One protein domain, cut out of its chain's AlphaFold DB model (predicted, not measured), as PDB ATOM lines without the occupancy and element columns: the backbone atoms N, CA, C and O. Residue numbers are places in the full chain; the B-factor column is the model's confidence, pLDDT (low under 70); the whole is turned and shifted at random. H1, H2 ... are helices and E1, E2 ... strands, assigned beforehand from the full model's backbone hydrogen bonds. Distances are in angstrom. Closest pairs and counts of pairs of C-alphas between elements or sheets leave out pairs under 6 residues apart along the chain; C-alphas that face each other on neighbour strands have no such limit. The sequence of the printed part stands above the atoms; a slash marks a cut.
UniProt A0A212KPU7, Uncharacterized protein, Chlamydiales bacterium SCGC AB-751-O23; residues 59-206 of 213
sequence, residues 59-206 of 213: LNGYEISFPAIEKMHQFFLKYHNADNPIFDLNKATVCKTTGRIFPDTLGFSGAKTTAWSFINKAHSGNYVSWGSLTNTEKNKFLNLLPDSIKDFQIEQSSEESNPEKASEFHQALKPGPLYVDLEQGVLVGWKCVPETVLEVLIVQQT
ATOM      1  N   LEU A  59       6.965  42.612  24.097       92.94
ATOM      2  CA  LEU A  59       6.215  43.506  23.224       92.94
ATOM      3  C   LEU A  59       6.062  44.877  23.880       92.94
ATOM      4  O   LEU A  59       6.289  45.025  25.084       92.94
ATOM      5  N   ASN A  60       5.741  45.895  23.089       92.81
ATOM      6  CA  ASN A  60       5.452  47.217  23.646       92.81
ATOM      7  C   ASN A  60       4.037  47.240  24.239       92.81
ATOM      8  O   ASN A  60       3.139  46.590  23.711       92.81
ATOM      9  N   GLY A  61       3.811  47.998  25.312       91.75
ATOM     10  CA  GLY A  61       2.487  48.088  25.940       91.75
ATOM     11  C   GLY A  61       1.409  48.656  25.014       91.75
ATOM     12  O   GLY A  61       0.268  48.206  25.058       91.75
ATOM     13  N   TYR A  62       1.773  49.565  24.106       90.19
ATOM     14  CA  TYR A  62       0.850  50.126  23.112       90.19
ATOM     15  C   TYR A  62       0.430  49.134  22.009       90.19
ATOM     16  O   TYR A  62      -0.454  49.443  21.218       90.19
ATOM     17  N   GLU A  63       1.049  47.950  21.930       91.12
ATOM     18  CA  GLU A  63       0.670  46.892  20.975       91.12
ATOM     19  C   GLU A  63      -0.506  46.038  21.490       91.12
ATOM     20  O   GLU A  63      -0.994  45.157  20.781       91.12
ATOM     21  N   ILE A  64      -0.975  46.285  22.721       93.50
ATOM     22  CA  ILE A  64      -2.159  45.635  23.292       93.50
ATOM     23  C   ILE A  64      -3.429  46.129  22.579       93.50
ATOM     24  O   ILE A  64      -3.562  47.305  22.242       93.50
ATOM     25  N   SER A  65      -4.403  45.236  22.379       94.00
ATOM     26  CA  SER A  65      -5.693  45.598  21.793       94.00
ATOM     27  C   SER A  65      -6.481  46.565  22.685       94.00
ATOM     28  O   SER A  65      -6.526  46.421  23.906       94.00
ATOM     29  N   PHE A  66      -7.172  47.525  22.065       94.25
ATOM     30  CA  PHE A  66      -7.974  48.522  22.782       94.25
ATOM     31  C   PHE A  66      -8.973  47.918  23.799       94.25
ATOM     32  O   PHE A  66      -8.992  48.387  24.937       94.25
ATOM     33  N   PRO A  67      -9.724  46.837  23.486       95.75
ATOM     34  CA  PRO A  67     -10.618  46.216  24.468       95.75
ATOM     35  C   PRO A  67      -9.887  45.686  25.709       95.75
ATOM     36  O   PRO A  67     -10.389  45.794  26.825       95.75
ATOM     37  N   ALA A  68      -8.681  45.136  25.540       95.12
ATOM     38  CA  ALA A  68      -7.894  44.644  26.666       95.12
ATOM     39  C   ALA A  68      -7.344  45.797  27.522       95.12
ATOM     40  O   ALA A  68      -7.294  45.672  28.745       95.12
ATOM     41  N   ILE A  69      -6.997  46.932  26.902       94.12
ATOM     42  CA  ILE A  69      -6.609  48.162  27.611       94.12
ATOM     43  C   ILE A  69      -7.763  48.671  28.478       94.12
ATOM     44  O   ILE A  69      -7.547  48.992  29.645       94.12
ATOM     45  N   GLU A  70      -8.987  48.706  27.947       94.75
ATOM     46  CA  GLU A  70     -10.168  49.143  28.700       94.75
ATOM     47  C   GLU A  70     -10.429  48.242  29.917       94.75
ATOM     48  O   GLU A  70     -10.587  48.734  31.037       94.75
ATOM     49  N   LYS A  71     -10.388  46.916  29.729       96.12
ATOM     50  CA  LYS A  71     -10.548  45.935  30.818       96.12
ATOM     51  C   LYS A  71      -9.448  46.064  31.869       96.12
ATOM     52  O   LYS A  71      -9.731  46.018  33.066       96.12
ATOM     53  N   MET A  72      -8.206  46.281  31.441       94.75
ATOM     54  CA  MET A  72      -7.077  46.532  32.336       94.75
ATOM     55  C   MET A  72      -7.265  47.836  33.122       94.75
ATOM     56  O   MET A  72      -7.012  47.862  34.323       94.75
ATOM     57  N   HIS A  73      -7.745  48.903  32.485       93.50
ATOM     58  CA  HIS A  73      -8.013  50.174  33.155       93.50
ATOM     59  C   HIS A  73      -9.119  50.034  34.210       93.50
ATOM     60  O   HIS A  73      -8.932  50.446  35.354       93.50
ATOM     61  N   GLN A  74     -10.232  49.374  33.872       94.69
ATOM     62  CA  GLN A  74     -11.302  49.049  34.826       94.69
ATOM     63  C   GLN A  74     -10.781  48.203  35.997       94.69
ATOM     64  O   GLN A  74     -11.136  48.445  37.152       94.69
ATOM     65  N   PHE A  75      -9.903  47.238  35.713       94.06
ATOM     66  CA  PHE A  75      -9.254  46.430  36.738       94.06
ATOM     67  C   PHE A  75      -8.381  47.283  37.664       94.06
ATOM     68  O   PHE A  75      -8.507  47.174  38.882       94.06
ATOM     69  N   PHE A  76      -7.556  48.182  37.124       91.75
ATOM     70  CA  PHE A  76      -6.738  49.078  37.940       91.75
ATOM     71  C   PHE A  76      -7.567  50.025  38.793       91.75
ATOM     72  O   PHE A  76      -7.218  50.215  39.950       91.75
ATOM     73  N   LEU A  77      -8.679  50.562  38.290       93.06
ATOM     74  CA  LEU A  77      -9.561  51.422  39.086       93.06
ATOM     75  C   LEU A  77     -10.085  50.715  40.345       93.06
ATOM     76  O   LEU A  77     -10.235  51.354  41.383       93.06
ATOM     77  N   LYS A  78     -10.301  49.393  40.292       91.19
ATOM     78  CA  LYS A  78     -10.691  48.590  41.464       91.19
ATOM     79  C   LYS A  78      -9.569  48.464  42.503       91.19
ATOM     80  O   LYS A  78      -9.857  48.389  43.695       91.19
ATOM     81  N   TYR A  79      -8.317  48.403  42.060       88.69
ATOM     82  CA  TYR A  79      -7.141  48.212  42.921       88.69
ATOM     83  C   TYR A  79      -6.347  49.502  43.164       88.69
ATOM     84  O   TYR A  79      -5.304  49.458  43.811       88.69
ATOM     85  N   HIS A  80      -6.827  50.641  42.664       89.44
ATOM     86  CA  HIS A  80      -6.075  51.884  42.655       89.44
ATOM     87  C   HIS A  80      -5.812  52.378  44.076       89.44
ATOM     88  O   HIS A  80      -6.728  52.629  44.861       89.44
ATOM     89  N   ASN A  81      -4.534  52.528  44.398       88.00
ATOM     90  CA  ASN A  81      -4.052  53.121  45.635       88.00
ATOM     91  C   ASN A  81      -2.637  53.679  45.395       88.00
ATOM     92  O   ASN A  81      -2.130  53.633  44.274       88.00
ATOM     93  N   ALA A  82      -2.004  54.209  46.444       87.44
ATOM     94  CA  ALA A  82      -0.656  54.769  46.350       87.44
ATOM     95  C   ALA A  82       0.396  53.750  45.863       87.44
ATOM     96  O   ALA A  82       1.317  54.135  45.152       87.44
ATOM     97  N   ASP A  83       0.224  52.465  46.190       89.62
ATOM     98  CA  ASP A  83       1.137  51.378  45.807       89.62
ATOM     99  C   ASP A  83       0.804  50.750  44.442       89.62
ATOM    100  O   ASP A  83       1.603  50.012  43.876       89.62
ATOM    101  N   ASN A  84      -0.386  51.026  43.904       92.31
ATOM    102  CA  ASN A  84      -0.876  50.529  42.618       92.31
ATOM    103  C   ASN A  84      -1.318  51.711  41.739       92.31
ATOM    104  O   ASN A  84      -2.516  51.872  41.448       92.31
ATOM    105  N   PRO A  85      -0.378  52.585  41.337       92.38
ATOM    106  CA  PRO A  85      -0.689  53.671  40.429       92.38
ATOM    107  C   PRO A  85      -1.067  53.121  39.050       92.38
ATOM    108  O   PRO A  85      -0.540  52.109  38.584       92.38
ATOM    109  N   ILE A  86      -1.966  53.826  38.365       92.38
ATOM    110  CA  ILE A  86      -2.205  53.584  36.942       92.38
ATOM    111  C   ILE A  86      -0.947  54.037  36.197       92.38
ATOM    112  O   ILE A  86      -0.536  55.191  36.324       92.38
ATOM    113  N   PHE A  87      -0.333  53.137  35.434       92.19
ATOM    114  CA  PHE A  87       0.878  53.429  34.669       92.19
ATOM    115  C   PHE A  87       0.584  53.704  33.191       92.19
ATOM    116  O   PHE A  87      -0.464  53.345  32.653       92.19
ATOM    117  N   ASP A  88       1.552  54.328  32.521       92.62
ATOM    118  CA  ASP A  88       1.492  54.630  31.094       92.62
ATOM    119  C   ASP A  88       1.894  53.408  30.255       92.62
ATOM    120  O   ASP A  88       3.037  52.942  30.295       92.62
ATOM    121  N   LEU A  89       0.960  52.899  29.449       92.44
ATOM    122  CA  LEU A  89       1.202  51.777  28.542       92.44
ATOM    123  C   LEU A  89       2.272  52.073  27.486       92.44
ATOM    124  O   LEU A  89       2.931  51.144  27.019       92.44
ATOM    125  N   ASN A  90       2.497  53.342  27.138       91.38
ATOM    126  CA  ASN A  90       3.547  53.723  26.189       91.38
ATOM    127  C   ASN A  90       4.957  53.544  26.761       91.38
ATOM    128  O   ASN A  90       5.921  53.548  26.001       91.38
ATOM    129  N   LYS A  91       5.079  53.385  28.084       92.75
ATOM    130  CA  LYS A  91       6.343  53.135  28.793       92.75
ATOM    131  C   LYS A  91       6.465  51.703  29.313       92.75
ATOM    132  O   LYS A  91       7.516  51.323  29.827       92.75
ATOM    133  N   ALA A  92       5.406  50.911  29.173       94.50
ATOM    134  CA  ALA A  92       5.353  49.536  29.633       94.50
ATOM    135  C   ALA A  92       5.753  48.543  28.533       94.50
ATOM    136  O   ALA A  92       5.637  48.805  27.333       94.50
ATOM    137  N   THR A  93       6.160  47.351  28.953       95.31
ATOM    138  CA  THR A  93       6.352  46.195  28.069       95.31
ATOM    139  C   THR A  93       5.505  45.020  28.514       95.31
ATOM    140  O   THR A  93       5.275  44.840  29.707       95.31
ATOM    141  N   VAL A  94       5.117  44.166  27.574       95.44
ATOM    142  CA  VAL A  94       4.286  42.985  27.836       95.44
ATOM    143  C   VAL A  94       5.032  41.739  27.398       95.44
ATOM    144  O   VAL A  94       5.507  41.662  26.267       95.44
ATOM    145  N   CYS A  95       5.133  40.734  28.260       94.81
ATOM    146  CA  CYS A  95       5.683  39.450  27.842       94.81
ATOM    147  C   CYS A  95       4.679  38.713  26.954       94.81
ATOM    148  O   CYS A  95       3.576  38.397  27.395       94.81
ATOM    149  N   LYS A  96       5.076  38.385  25.720       92.31
ATOM    150  CA  LYS A  96       4.215  37.682  24.757       92.31
ATOM    151  C   LYS A  96       3.744  36.315  25.266       92.31
ATOM    152  O   LYS A  96       2.628  35.909  24.968       92.31
ATOM    153  N   THR A  97       4.599  35.608  26.005       91.44
ATOM    154  CA  THR A  97       4.331  34.235  26.455       91.44
ATOM    155  C   THR A  97       3.421  34.195  27.679       91.44
ATOM    156  O   THR A  97       2.479  33.412  27.710       91.44
ATOM    157  N   THR A  98       3.685  35.028  28.690       93.19
ATOM    158  CA  THR A  98       2.935  34.989  29.960       93.19
ATOM    159  C   THR A  98       1.769  35.980  29.989       93.19
ATOM    160  O   THR A  98       0.759  35.734  30.647       93.19
ATOM    161  N   GLY A  99       1.867  37.079  29.236       94.19
ATOM    162  CA  GLY A  99       0.932  38.205  29.289       94.19
ATOM    163  C   GLY A  99       1.224  39.197  30.418       94.19
ATOM    164  O   GLY A  99       0.455  40.132  30.623       94.19
ATOM    165  N   ARG A 100       2.335  39.019  31.143       95.88
ATOM    166  CA  ARG A 100       2.752  39.905  32.240       95.88
ATOM    167  C   ARG A 100       3.162  41.269  31.726       95.88
ATOM    168  O   ARG A 100       4.002  41.362  30.825       95.88
ATOM    169  N   ILE A 101       2.599  42.306  32.329       95.75
ATOM    170  CA  ILE A 101       2.919  43.694  32.025       95.75
ATOM    171  C   ILE A 101       3.947  44.204  33.032       95.75
ATOM    172  O   ILE A 101       3.744  44.127  34.240       95.75
ATOM    173  N   PHE A 102       5.041  44.749  32.514       95.56
ATOM    174  CA  PHE A 102       6.085  45.405  33.289       95.56
ATOM    175  C   PHE A 102       6.020  46.914  33.014       95.56
ATOM    176  O   PHE A 102       6.285  47.317  31.877       95.56
ATOM    177  N   PRO A 103       5.650  47.739  34.008       94.12
ATOM    178  CA  PRO A 103       5.644  49.196  33.886       94.12
ATOM    179  C   PRO A 103       7.058  49.783  33.787       94.12
ATOM    180  O   PRO A 103       8.007  49.208  34.321       94.12
ATOM    181  N   ASP A 104       7.183  50.944  33.137       91.94
ATOM    182  CA  ASP A 104       8.407  51.766  33.093       91.94
ATOM    183  C   ASP A 104       9.684  51.000  32.701       91.94
ATOM    184  O   ASP A 104      10.754  51.121  33.312       91.94
ATOM    185  N   THR A 105       9.569  50.170  31.669       90.81
ATOM    186  CA  THR A 105      10.653  49.310  31.166       90.81
ATOM    187  C   THR A 105      11.152  49.705  29.784       90.81
ATOM    188  O   THR A 105      12.166  49.168  29.327       90.81
ATOM    189  N   LEU A 106      10.479  50.654  29.130       88.75
ATOM    190  CA  LEU A 106      10.941  51.272  27.894       88.75
ATOM    191  C   LEU A 106      11.891  52.430  28.204       88.75
ATOM    192  O   LEU A 106      11.494  53.466  28.739       88.75
ATOM    193  N   GLY A 107      13.162  52.250  27.851       81.56
ATOM    194  CA  GLY A 107      14.160  53.312  27.892       81.56
ATOM    195  C   GLY A 107      13.962  54.332  26.768       81.56
ATOM    196  O   GLY A 107      13.283  54.075  25.776       81.56
ATOM    197  N   PHE A 108      14.631  55.481  26.883       78.25
ATOM    198  CA  PHE A 108      14.548  56.568  25.896       78.25
ATOM    199  C   PHE A 108      14.922  56.138  24.464       78.25
ATOM    200  O   PHE A 108      14.346  56.623  23.496       78.25
ATOM    201  N   SER A 109      15.851  55.188  24.313       75.62
ATOM    202  CA  SER A 109      16.263  54.633  23.015       75.62
ATOM    203  C   SER A 109      15.288  53.594  22.435       75.62
ATOM    204  O   SER A 109      15.560  53.023  21.378       75.62
ATOM    205  N   GLY A 110      14.182  53.301  23.128       76.06
ATOM    206  CA  GLY A 110      13.285  52.185  22.821       76.06
ATOM    207  C   GLY A 110      13.827  50.821  23.262       76.06
ATOM    208  O   GLY A 110      13.245  49.789  22.924       76.06
ATOM    209  N   ALA A 111      14.941  50.797  24.002       81.44
ATOM    210  CA  ALA A 111      15.463  49.574  24.594       81.44
ATOM    211  C   ALA A 111      14.528  49.066  25.699       81.44
ATOM    212  O   ALA A 111      14.084  49.831  26.557       81.44
ATOM    213  N   LYS A 112      14.239  47.764  25.673       87.00
ATOM    214  CA  LYS A 112      13.331  47.096  26.614       87.00
ATOM    215  C   LYS A 112      14.150  46.437  27.717       87.00
ATOM    216  O   LYS A 112      14.743  45.382  27.495       87.00
ATOM    217  N   THR A 113      14.189  47.048  28.896       82.44
ATOM    218  CA  THR A 113      14.975  46.545  30.029       82.44
ATOM    219  C   THR A 113      14.059  46.085  31.154       82.44
ATOM    220  O   THR A 113      13.464  46.900  31.859       82.44
ATOM    221  N   THR A 114      13.975  44.774  31.355       84.12
ATOM    222  CA  THR A 114      13.324  44.164  32.520       84.12
ATOM    223  C   THR A 114      14.344  43.339  33.292       84.12
ATOM    224  O   THR A 114      15.066  42.542  32.703       84.12
ATOM    225  N   ALA A 115      14.368  43.503  34.608       87.56
ATOM    226  CA  ALA A 115      15.182  42.719  35.530       87.56
ATOM    227  C   ALA A 115      14.323  42.330  36.736       87.56
ATOM    228  O   ALA A 115      13.339  43.018  37.012       87.56
ATOM    229  N   TRP A 116      14.713  41.292  37.479       88.25
ATOM    230  CA  TRP A 116      14.026  40.822  38.695       88.25
ATOM    231  C   TRP A 116      13.787  41.904  39.753       88.25
ATOM    232  O   TRP A 116      12.840  41.816  40.531       88.25
ATOM    233  N   SER A 117      14.554  42.996  39.701       90.38
ATOM    234  CA  SER A 117      14.297  44.211  40.473       90.38
ATOM    235  C   SER A 117      12.905  44.822  40.243       90.38
ATOM    236  O   SER A 117      12.557  45.754  40.955       90.38
ATOM    237  N   PHE A 118      12.114  44.364  39.262       92.06
ATOM    238  CA  PHE A 118      10.747  44.847  39.033       92.06
ATOM    239  C   PHE A 118       9.852  44.692  40.275       92.06
ATOM    240  O   PHE A 118       9.008  45.553  40.501       92.06
ATOM    241  N   ILE A 119      10.065  43.655  41.100       93.12
ATOM    242  CA  ILE A 119       9.320  43.465  42.358       93.12
ATOM    243  C   ILE A 119       9.608  44.648  43.293       93.12
ATOM    244  O   ILE A 119       8.693  45.318  43.758       93.12
ATOM    245  N   ASN A 120      10.892  44.982  43.453       92.19
ATOM    246  CA  ASN A 120      11.348  46.116  44.257       92.19
ATOM    247  C   ASN A 120      11.007  47.483  43.656       92.19
ATOM    248  O   ASN A 120      10.889  48.455  44.396       92.19
ATOM    249  N   LYS A 121      10.846  47.575  42.330       91.25
ATOM    250  CA  LYS A 121      10.327  48.783  41.675       91.25
ATOM    251  C   LYS A 121       8.846  49.000  41.981       91.25
ATOM    252  O   LYS A 121       8.439  50.149  42.083       91.25
ATOM    253  N   ALA A 122       8.062  47.926  42.100       91.62
ATOM    254  CA  ALA A 122       6.646  48.023  42.441       91.62
ATOM    255  C   ALA A 122       6.451  48.446  43.900       91.62
ATOM    256  O   ALA A 122       5.669  49.346  44.180       91.62
ATOM    257  N   HIS A 123       7.197  47.836  44.820       93.00
ATOM    258  CA  HIS A 123       7.255  48.263  46.213       93.00
ATOM    259  C   HIS A 123       8.572  47.783  46.821       93.00
ATOM    260  O   HIS A 123       8.908  46.613  46.679       93.00
ATOM    261  N   SER A 124       9.340  48.640  47.491       93.06
ATOM    262  CA  SER A 124      10.657  48.262  48.025       93.06
ATOM    263  C   SER A 124      10.540  47.301  49.212       93.06
ATOM    264  O   SER A 124       9.850  47.628  50.175       93.06
ATOM    265  N   GLY A 125      11.253  46.171  49.192       92.56
ATOM    266  CA  GLY A 125      11.198  45.196  50.283       92.56
ATOM    267  C   GLY A 125      12.135  43.999  50.117       92.56
ATOM    268  O   GLY A 125      12.910  43.912  49.162       92.56
ATOM    269  N   ASN A 126      12.055  43.067  51.060       93.50
ATOM    270  CA  ASN A 126      12.771  41.791  51.052       93.50
ATOM    271  C   ASN A 126      11.799  40.664  50.703       93.50
ATOM    272  O   ASN A 126      11.224  40.014  51.575       93.50
ATOM    273  N   TYR A 127      11.600  40.455  49.404       94.81
ATOM    274  CA  TYR A 127      10.586  39.531  48.914       94.81
ATOM    275  C   TYR A 127      11.083  38.099  48.792       94.81
ATOM    276  O   TYR A 127      12.102  37.832  48.152       94.81
ATOM    277  N   VAL A 128      10.278  37.179  49.313       95.06
ATOM    278  CA  VAL A 128      10.443  35.733  49.147       95.06
ATOM    279  C   VAL A 128       9.209  35.122  48.490       95.06
ATOM    280  O   VAL A 128       8.124  35.709  48.514       95.06
ATOM    281  N   SER A 129       9.347  33.944  47.881       94.94
ATOM    282  CA  SER A 129       8.185  33.229  47.334       94.94
ATOM    283  C   SER A 129       7.232  32.778  48.445       94.94
ATOM    284  O   SER A 129       7.677  32.246  49.463       94.94
ATOM    285  N   TRP A 130       5.917  32.905  48.229       94.69
ATOM    286  CA  TRP A 130       4.888  32.407  49.153       94.69
ATOM    287  C   TRP A 130       5.093  30.937  49.557       94.69
ATOM    288  O   TRP A 130       4.879  30.565  50.712       94.69
ATOM    289  N   GLY A 131       5.530  30.088  48.623       94.00
ATOM    290  CA  GLY A 131       5.691  28.652  48.859       94.00
ATOM    291  C   GLY A 131       6.799  28.343  49.865       94.00
ATOM    292  O   GLY A 131       6.620  27.435  50.676       94.00
ATOM    293  N   SER A 132       7.854  29.165  49.888       95.50
ATOM    294  CA  SER A 132       8.994  29.056  50.808       95.50
ATOM    295  C   SER A 132       8.659  29.376  52.270       95.50
ATOM    296  O   SER A 132       9.433  29.043  53.165       95.50
ATOM    297  N   LEU A 133       7.502  29.994  52.532       94.06
ATOM    298  CA  LEU A 133       7.079  30.345  53.884       94.06
ATOM    299  C   LEU A 133       6.688  29.111  54.704       94.06
ATOM    300  O   LEU A 133       6.053  28.169  54.208       94.06
ATOM    301  N   THR A 134       6.973  29.160  56.001       94.75
ATOM    302  CA  THR A 134       6.501  28.155  56.959       94.75
ATOM    303  C   THR A 134       4.978  28.207  57.098       94.75
ATOM    304  O   THR A 134       4.342  29.245  56.899       94.75
ATOM    305  N   ASN A 135       4.362  27.102  57.524       93.00
ATOM    306  CA  ASN A 135       2.915  27.071  57.783       93.00
ATOM    307  C   ASN A 135       2.485  28.118  58.823       93.00
ATOM    308  O   ASN A 135       1.414  28.707  58.709       93.00
ATOM    309  N   THR A 136       3.333  28.395  59.816       91.25
ATOM    310  CA  THR A 136       3.082  29.438  60.816       91.25
ATOM    311  C   THR A 136       3.039  30.837  60.208       91.25
ATOM    312  O   THR A 136       2.176  31.628  60.580       91.25
ATOM    313  N   GLU A 137       3.924  31.153  59.262       91.62
ATOM    314  CA  GLU A 137       3.925  32.442  58.558       91.62
ATOM    315  C   GLU A 137       2.738  32.550  57.605       91.62
ATOM    316  O   GLU A 137       2.007  33.538  57.665       91.62
ATOM    317  N   LYS A 138       2.473  31.507  56.808       91.50
ATOM    318  CA  LYS A 138       1.303  31.442  55.914       91.50
ATOM    319  C   LYS A 138       0.007  31.702  56.684       91.50
ATOM    320  O   LYS A 138      -0.793  32.542  56.276       91.50
ATOM    321  N   ASN A 139      -0.158  31.070  57.847       88.56
ATOM    322  CA  ASN A 139      -1.326  31.268  58.706       88.56
ATOM    323  C   ASN A 139      -1.456  32.707  59.228       88.56
ATOM    324  O   ASN A 139      -2.576  33.199  59.351       88.56
ATOM    325  N   LYS A 140      -0.350  33.418  59.503       85.94
ATOM    326  CA  LYS A 140      -0.416  34.843  59.884       85.94
ATOM    327  C   LYS A 140      -1.026  35.680  58.762       85.94
ATOM    328  O   LYS A 140      -1.929  36.467  59.027       85.94
ATOM    329  N   PHE A 141      -0.584  35.483  57.520       84.56
ATOM    330  CA  PHE A 141      -1.133  36.212  56.374       84.56
ATOM    331  C   PHE A 141      -2.581  35.819  56.071       84.56
ATOM    332  O   PHE A 141      -3.409  36.701  55.864       84.56
ATOM    333  N   LEU A 142      -2.913  34.525  56.120       86.56
ATOM    334  CA  LEU A 142      -4.278  34.038  55.885       86.56
ATOM    335  C   LEU A 142      -5.278  34.569  56.920       86.56
ATOM    336  O   LEU A 142      -6.390  34.937  56.555       86.56
ATOM    337  N   ASN A 143      -4.882  34.663  58.191       83.19
ATOM    338  CA  ASN A 143      -5.745  35.201  59.245       83.19
ATOM    339  C   ASN A 143      -5.925  36.720  59.146       83.19
ATOM    340  O   ASN A 143      -6.969  37.243  59.527       83.19
ATOM    341  N   LEU A 144      -4.906  37.437  58.666       79.38
ATOM    342  CA  LEU A 144      -4.942  38.895  58.564       79.38
ATOM    343  C   LEU A 144      -5.586  39.392  57.267       79.38
ATOM    344  O   LEU A 144      -6.140  40.489  57.263       79.38
ATOM    345  N   LEU A 145      -5.506  38.615  56.183       71.81
ATOM    346  CA  LEU A 145      -5.952  39.001  54.842       71.81
ATOM    347  C   LEU A 145      -6.594  37.835  54.059       71.81
ATOM    348  O   LEU A 145      -6.144  37.520  52.950       71.81
ATOM    349  N   PRO A 146      -7.670  37.211  54.567       70.75
ATOM    350  CA  PRO A 146      -8.311  36.101  53.863       70.75
ATOM    351  C   PRO A 146      -8.824  36.524  52.475       70.75
ATOM    352  O   PRO A 146      -8.636  35.809  51.493       70.75
ATOM    353  N   ASP A 147      -9.384  37.732  52.362       73.25
ATOM    354  CA  ASP A 147      -9.928  38.245  51.100       73.25
ATOM    355  C   ASP A 147      -8.864  38.815  50.157       73.25
ATOM    356  O   ASP A 147      -9.095  38.912  48.952       73.25
ATOM    357  N   SER A 148      -7.704  39.232  50.672       73.19
ATOM    358  CA  SER A 148      -6.687  39.896  49.842       73.19
ATOM    359  C   SER A 148      -5.822  38.884  49.092       73.19
ATOM    360  O   SER A 148      -5.477  39.122  47.935       73.19
ATOM    361  N   ILE A 149      -5.597  37.709  49.695       82.69
ATOM    362  CA  ILE A 149      -4.902  36.577  49.064       82.69
ATOM    363  C   ILE A 149      -5.720  35.976  47.905       82.69
ATOM    364  O   ILE A 149      -5.168  35.356  46.995       82.69
ATOM    365  N   LYS A 150      -7.037  36.210  47.897       82.38
ATOM    366  CA  LYS A 150      -7.933  35.765  46.833       82.38
ATOM    367  C   LYS A 150      -7.443  36.254  45.465       82.38
ATOM    368  O   LYS A 150      -7.077  37.419  45.289       82.38
ATOM    369  N   ASP A 151      -7.468  35.353  44.489       87.56
ATOM    370  CA  ASP A 151      -7.030  35.554  43.101       87.56
ATOM    371  C   ASP A 151      -5.503  35.595  42.873       87.56
ATOM    372  O   ASP A 151      -5.076  35.822  41.739       87.56
ATOM    373  N   PHE A 152      -4.673  35.367  43.899       92.38
ATOM    374  CA  PHE A 152      -3.252  35.053  43.704       92.38
ATOM    375  C   PHE A 152      -3.027  33.543  43.599       92.38
ATOM    376  O   PHE A 152      -3.787  32.753  44.151       92.38
ATOM    377  N   GLN A 153      -1.944  33.151  42.927       91.44
ATOM    378  CA  GLN A 153      -1.493  31.763  42.876       91.44
ATOM    379  C   GLN A 153      -0.747  31.414  44.170       91.44
ATOM    380  O   GLN A 153       0.400  31.832  44.357       91.44
ATOM    381  N   ILE A 154      -1.391  30.651  45.055       91.50
ATOM    382  CA  ILE A 154      -0.813  30.210  46.336       91.50
ATOM    383  C   ILE A 154      -0.602  28.698  46.395       91.50
ATOM    384  O   ILE A 154       0.261  28.229  47.137       91.50
ATOM    385  N   GLU A 155      -1.352  27.943  45.599       90.81
ATOM    386  CA  GLU A 155      -1.433  26.488  45.630       90.81
ATOM    387  C   GLU A 155      -0.180  25.846  45.041       90.81
ATOM    388  O   GLU A 155       0.358  24.890  45.594       90.81
ATOM    389  N   GLN A 156       0.300  26.391  43.923       92.00
ATOM    390  CA  GLN A 156       1.467  25.886  43.198       92.00
ATOM    391  C   GLN A 156       2.675  26.808  43.386       92.00
ATOM    392  O   GLN A 156       3.408  27.085  42.442       92.00
ATOM    393  N   SER A 157       2.865  27.348  44.590       91.38
ATOM    394  CA  SER A 157       3.980  28.256  44.877       91.38
ATOM    395  C   SER A 157       5.305  27.517  45.069       91.38
ATOM    396  O   SER A 157       5.340  26.416  45.608       91.38
ATOM    397  N   SER A 158       6.409  28.157  44.679       93.25
ATOM    398  CA  SER A 158       7.742  27.563  44.786       93.25
ATOM    399  C   SER A 158       8.243  27.545  46.231       93.25
ATOM    400  O   SER A 158       8.124  28.541  46.941       93.25
ATOM    401  N   GLU A 159       8.851  26.434  46.645       94.12
ATOM    402  CA  GLU A 159       9.578  26.335  47.922       94.12
ATOM    403  C   GLU A 159      10.911  27.099  47.898       94.12
ATOM    404  O   GLU A 159      11.478  27.393  48.947       94.12
ATOM    405  N   GLU A 160      11.403  27.461  46.709       95.44
ATOM    406  CA  GLU A 160      12.589  28.298  46.560       95.44
ATOM    407  C   GLU A 160      12.293  29.726  47.038       95.44
ATOM    408  O   GLU A 160      11.375  30.397  46.557       95.44
ATOM    409  N   SER A 161      13.093  30.193  47.995       92.81
ATOM    410  CA  SER A 161      12.914  31.500  48.621       92.81
ATOM    411  C   SER A 161      13.230  32.630  47.649       92.81
ATOM    412  O   SER A 161      12.473  33.601  47.588       92.81
ATOM    413  N   ASN A 162      14.294  32.490  46.849       91.56
ATOM    414  CA  ASN A 162      14.676  33.505  45.874       91.56
ATOM    415  C   ASN A 162      13.809  33.401  44.600       91.56
ATOM    416  O   ASN A 162      13.961  32.434  43.846       91.56
ATOM    417  N   PRO A 163      12.982  34.419  44.278       87.50
ATOM    418  CA  PRO A 163      12.137  34.426  43.082       87.50
ATOM    419  C   PRO A 163      12.861  34.097  41.772       87.50
ATOM    420  O   PRO A 163      12.288  33.433  40.909       87.50
ATOM    421  N   GLU A 164      14.115  34.532  41.636       89.94
ATOM    422  CA  GLU A 164      14.929  34.349  40.430       89.94
ATOM    423  C   GLU A 164      15.343  32.892  40.201       89.94
ATOM    424  O   GLU A 164      15.539  32.472  39.061       89.94
ATOM    425  N   LYS A 165      15.445  32.103  41.275       91.94
ATOM    426  CA  LYS A 165      15.864  30.697  41.225       91.94
ATOM    427  C   LYS A 165      14.696  29.718  41.118       91.94
ATOM    428  O   LYS A 165      14.925  28.516  40.992       91.94
ATOM    429  N   ALA A 166      13.456  30.209  41.160       91.12
ATOM    430  CA  ALA A 166      12.276  29.368  41.013       91.12
ATOM    431  C   ALA A 166      12.325  28.599  39.683       91.12
ATOM    432  O   ALA A 166      12.752  29.140  38.662       91.12
ATOM    433  N   SER A 167      11.870  27.344  39.673       92.94
ATOM    434  CA  SER A 167      11.916  26.530  38.453       92.94
ATOM    435  C   SER A 167      11.028  27.100  37.342       92.94
ATOM    436  O   SER A 167      10.052  27.806  37.605       92.94
ATOM    437  N   GLU A 168      11.331  26.748  36.089       92.00
ATOM    438  CA  GLU A 168      10.578  27.214  34.917       92.00
ATOM    439  C   GLU A 168       9.072  26.955  35.040       92.00
ATOM    440  O   GLU A 168       8.274  27.821  34.690       92.00
ATOM    441  N   PHE A 169       8.681  25.810  35.614       93.19
ATOM    442  CA  PHE A 169       7.282  25.492  35.899       93.19
ATOM    443  C   PHE A 169       6.604  26.596  36.720       93.19
ATOM    444  O   PHE A 169       5.583  27.131  36.300       93.19
ATOM    445  N   HIS A 170       7.209  26.997  37.842       93.06
ATOM    446  CA  HIS A 170       6.668  28.038  38.721       93.06
ATOM    447  C   HIS A 170       6.679  29.412  38.044       93.06
ATOM    448  O   HIS A 170       5.738  30.194  38.180       93.06
ATOM    449  N   GLN A 171       7.724  29.705  37.270       90.88
ATOM    450  CA  GLN A 171       7.816  30.944  36.502       90.88
ATOM    451  C   GLN A 171       6.760  31.032  35.389       90.88
ATOM    452  O   GLN A 171       6.367  32.143  35.022       90.88
ATOM    453  N   ALA A 172       6.288  29.899  34.865       92.06
ATOM    454  CA  ALA A 172       5.286  29.806  33.803       92.06
ATOM    455  C   ALA A 172       3.829  29.896  34.294       92.06
ATOM    456  O   ALA A 172       2.930  30.033  33.465       92.06
ATOM    457  N   LEU A 173       3.586  29.816  35.608       93.44
ATOM    458  CA  LEU A 173       2.234  29.775  36.170       93.44
ATOM    459  C   LEU A 173       1.404  31.020  35.846       93.44
ATOM    460  O   LEU A 173       1.931  32.125  35.678       93.44
ATOM    461  N   LYS A 174       0.086  30.815  35.789       92.81
ATOM    462  CA  LYS A 174      -0.915  31.857  35.573       92.81
ATOM    463  C   LYS A 174      -2.125  31.642  36.505       92.81
ATOM    464  O   LYS A 174      -2.799  30.626  36.335       92.81
ATOM    465  N   PRO A 175      -2.439  32.556  37.442       94.00
ATOM    466  CA  PRO A 175      -1.679  33.758  37.766       94.00
ATOM    467  C   PRO A 175      -0.213  33.468  38.117       94.00
ATOM    468  O   PRO A 175       0.123  32.374  38.577       94.00
ATOM    469  N   GLY A 176       0.665  34.429  37.853       93.62
ATOM    470  CA  GLY A 176       2.074  34.349  38.211       93.62
ATOM    471  C   GLY A 176       2.305  34.269  39.727       93.62
ATOM    472  O   GLY A 176       1.370  34.413  40.518       93.62
ATOM    473  N   PRO A 177       3.563  34.064  40.153       94.44
ATOM    474  CA  PRO A 177       3.881  33.811  41.556       94.44
ATOM    475  C   PRO A 177       3.495  34.961  42.495       94.44
ATOM    476  O   PRO A 177       3.568  36.136  42.118       94.44
ATOM    477  N   LEU A 178       3.154  34.608  43.735       95.25
ATOM    478  CA  LEU A 178       2.995  35.539  44.848       95.25
ATOM    479  C   LEU A 178       4.311  35.685  45.625       95.25
ATOM    480  O   LEU A 178       4.941  34.692  46.009       95.25
ATOM    481  N   TYR A 179       4.688  36.931  45.886       95.12
ATOM    482  CA  TYR A 179       5.851  37.313  46.675       95.12
ATOM    483  C   TYR A 179       5.427  38.003  47.965       95.12
ATOM    484  O   TYR A 179       4.441  38.743  47.995       95.12
ATOM    485  N   VAL A 180       6.187  37.771  49.029       93.81
ATOM    486  CA  VAL A 180       5.873  38.267  50.368       93.81
ATOM    487  C   VAL A 180       7.097  38.919  50.979       93.81
ATOM    488  O   VAL A 180       8.166  38.316  50.999       93.81
ATOM    489  N   ASP A 181       6.916  40.121  51.512       93.06
ATOM    490  CA  ASP A 181       7.821  40.709  52.491       93.06
ATOM    491  C   ASP A 181       7.249  40.445  53.891       93.06
ATOM    492  O   ASP A 181       6.189  40.965  54.259       93.06
ATOM    493  N   LEU A 182       7.937  39.595  54.657       88.94
ATOM    494  CA  LEU A 182       7.532  39.208  56.009       88.94
ATOM    495  C   LEU A 182       7.671  40.347  57.023       88.94
ATOM    496  O   LEU A 182       6.876  40.420  57.959       88.94
ATOM    497  N   GLU A 183       8.675  41.210  56.862       88.44
ATOM    498  CA  GLU A 183       8.988  42.276  57.818       88.44
ATOM    499  C   GLU A 183       7.986  43.421  57.701       88.44
ATOM    500  O   GLU A 183       7.536  43.971  58.706       88.44
ATOM    501  N   GLN A 184       7.629  43.766  56.465       87.75
ATOM    502  CA  GLN A 184       6.689  44.843  56.169       87.75
ATOM    503  C   GLN A 184       5.240  44.351  56.083       87.75
ATOM    504  O   GLN A 184       4.310  45.157  56.094       87.75
ATOM    505  N   GLY A 185       5.035  43.036  55.975       88.00
ATOM    506  CA  GLY A 185       3.717  42.446  55.784       88.00
ATOM    507  C   GLY A 185       3.088  42.867  54.458       88.00
ATOM    508  O   GLY A 185       1.905  43.223  54.426       88.00
ATOM    509  N   VAL A 186       3.876  42.871  53.384       91.12
ATOM    510  CA  VAL A 186       3.449  43.296  52.046       91.12
ATOM    511  C   VAL A 186       3.412  42.098  51.110       91.12
ATOM    512  O   VAL A 186       4.335  41.289  51.066       91.12
ATOM    513  N   LEU A 187       2.328  41.997  50.351       93.00
ATOM    514  CA  LEU A 187       2.124  41.011  49.303       93.00
ATOM    515  C   LEU A 187       2.310  41.689  47.949       93.00
ATOM    516  O   LEU A 187       1.689  42.714  47.678       93.00
ATOM    517  N   VAL A 188       3.134  41.108  47.086       94.88
ATOM    518  CA  VAL A 188       3.320  41.558  45.705       94.88
ATOM    519  C   VAL A 188       3.115  40.355  44.807       94.88
ATOM    520  O   VAL A 188       3.888  39.405  44.855       94.88
ATOM    521  N   GLY A 189       2.065  40.359  43.997       95.12
ATOM    522  CA  GLY A 189       1.723  39.188  43.195       95.12
ATOM    523  C   GLY A 189       1.081  39.546  41.872       95.12
ATOM    524  O   GLY A 189       0.574  40.651  41.678       95.12
ATOM    525  N   TRP A 190       1.102  38.596  40.948       95.94
ATOM    526  CA  TRP A 190       0.437  38.754  39.662       95.94
ATOM    527  C   TRP A 190      -1.047  38.443  39.789       95.94
ATOM    528  O   TRP A 190      -1.426  37.427  40.371       95.94
ATOM    529  N   LYS A 191      -1.887  39.296  39.204       95.31
ATOM    530  CA  LYS A 191      -3.314  39.027  39.024       95.31
ATOM    531  C   LYS A 191      -3.683  39.071  37.551       95.31
ATOM    532  O   LYS A 191      -3.248  39.958  36.816       95.31
ATOM    533  N   CYS A 192      -4.526  38.129  37.138       95.88
ATOM    534  CA  CYS A 192      -5.103  38.113  35.801       95.88
ATOM    535  C   CYS A 192      -6.125  39.243  35.653       95.88
ATOM    536  O   CYS A 192      -7.042  39.379  36.468       95.88
ATOM    537  N   VAL A 193      -6.003  40.014  34.578       95.25
ATOM    538  CA  VAL A 193      -7.024  40.984  34.184       95.25
ATOM    539  C   VAL A 193      -8.202  40.211  33.565       95.25
ATOM    540  O   VAL A 193      -7.984  39.473  32.595       95.25
ATOM    541  N   PRO A 194      -9.438  40.352  34.087       94.38
ATOM    542  CA  PRO A 194     -10.602  39.600  33.624       94.38
ATOM    543  C   PRO A 194     -10.813  39.697  32.113       94.38
ATOM    544  O   PRO A 194     -10.647  40.768  31.537       94.38
ATOM    545  N   GLU A 195     -11.204  38.581  31.490       94.38
ATOM    546  CA  GLU A 195     -11.489  38.483  30.045       94.38
ATOM    547  C   GLU A 195     -10.293  38.806  29.131       94.38
ATOM    548  O   GLU A 195     -10.456  39.026  27.932       94.38
ATOM    549  N   THR A 196      -9.071  38.806  29.667       95.12
ATOM    550  CA  THR A 196      -7.859  39.037  28.879       95.12
ATOM    551  C   THR A 196      -6.783  38.003  29.189       95.12
ATOM    552  O   THR A 196      -6.846  37.256  30.164       95.12
ATOM    553  N   VAL A 197      -5.742  37.987  28.357       94.00
ATOM    554  CA  VAL A 197      -4.519  37.225  28.627       94.00
ATOM    555  C   VAL A 197      -3.528  38.001  29.495       94.00
ATOM    556  O   VAL A 197      -2.422  37.513  29.702       94.00
ATOM    557  N   LEU A 198      -3.867  39.195  29.972       96.25
ATOM    558  CA  LEU A 198      -2.916  40.070  30.643       96.25
ATOM    559  C   LEU A 198      -2.826  39.757  32.132       96.25
ATOM    560  O   LEU A 198      -3.817  39.414  32.778       96.25
ATOM    561  N   GLU A 199      -1.628  39.920  32.673       96.31
ATOM    562  CA  GLU A 199      -1.376  39.879  34.105       96.31
ATOM    563  C   GLU A 199      -0.715  41.178  34.541       96.31
ATOM    564  O   GLU A 199       0.211  41.672  33.890       96.31
ATOM    565  N   VAL A 200      -1.168  41.705  35.669       95.62
ATOM    566  CA  VAL A 200      -0.614  42.916  36.269       95.62
ATOM    567  C   VAL A 200      -0.112  42.611  37.667       95.62
ATOM    568  O   VAL A 200      -0.683  41.784  38.379       95.62
ATOM    569  N   LEU A 201       0.983  43.262  38.037       95.56
ATOM    570  CA  LEU A 201       1.549  43.141  39.368       95.56
ATOM    571  C   LEU A 201       0.751  44.031  40.322       95.56
ATOM    572  O   LEU A 201       0.600  45.223  40.061       95.56
ATOM    573  N   ILE A 202       0.227  43.443  41.393       94.94
ATOM    574  CA  ILE A 202      -0.579  44.127  42.401       94.94
ATOM    575  C   ILE A 202       0.127  44.038  43.748       94.94
ATOM    576  O   ILE A 202       0.519  42.954  44.186       94.94
ATOM    577  N   VAL A 203       0.250  45.187  44.402       93.88
ATOM    578  CA  VAL A 203       0.794  45.348  45.749       93.88
ATOM    579  C   VAL A 203      -0.357  45.424  46.749       93.88
ATOM    580  O   VAL A 203      -1.323  46.163  46.554       93.88
ATOM    581  N   GLN A 204      -0.274  44.680  47.845       90.94
ATOM    582  CA  GLN A 204      -1.234  44.744  48.940       90.94
ATOM    583  C   GLN A 204      -0.506  44.773  50.277       90.94
ATOM    584  O   GLN A 204       0.219  43.847  50.627       90.94
ATOM    585  N   GLN A 205      -0.731  45.833  51.048       86.25
ATOM    586  CA  GLN A 205      -0.165  45.966  52.383       86.25
ATOM    587  C   GLN A 205      -1.119  45.414  53.444       86.25
ATOM    588  O   GLN A 205      -2.323  45.693  53.433       86.25
ATOM    589  N   THR A 206      -0.575  44.710  54.434       74.69
ATOM    590  CA  THR A 206      -1.290  44.447  55.684       74.69
ATOM    591  C   THR A 206      -1.198  45.696  56.571       74.69
ATOM    592  O   THR A 206      -0.127  46.108  57.002       74.69
TER     593      THR A 206
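This is residues 59 to 206 of the 213 residues of an uncharacterized protein of Chlamydiales bacterium SCGC AB-751-O23 (UniProt A0A212KPU7). With little regular structure, a twisted antiparallel sheet, E2 E3 E4 E5, stands amid long loops. Four named helices and five named strands hold 58 of 148 printed residues, mixed in class. The whole is compact, radius of gyration of the C-alphas 15.0 A, spanning 45 by 30 by 25 A.

Find C-alpha 66 at (-7.974, 48.522, 22.782), where H1 starts, running 20.2 A to residue 79. By residues follow E1, 93 to 95; H2, 118 to 122; E2, 127 to 129; H3, 135 to 144; H4, 168 to 172; E3, 178 to 181; E4, 186 to 192; and E5, 199 to 205, ending at (-0.165, 45.966, 52.383).

E3 E4 E5 make a meander of hairpins, antiparallel neighbours in turn; look for N 179 and O 188, 2.8 A, and N 187 and O 204, 2.8 A. H2 is on the sheet, height 8.0 A; H1 only grazes it. No two helices touch. Every helix O i to N i+4 pair is within hydrogen-bond range.

The printed part has no cut; no printed residue is under 70 in pLDDT; H3 to H4 is among the long links.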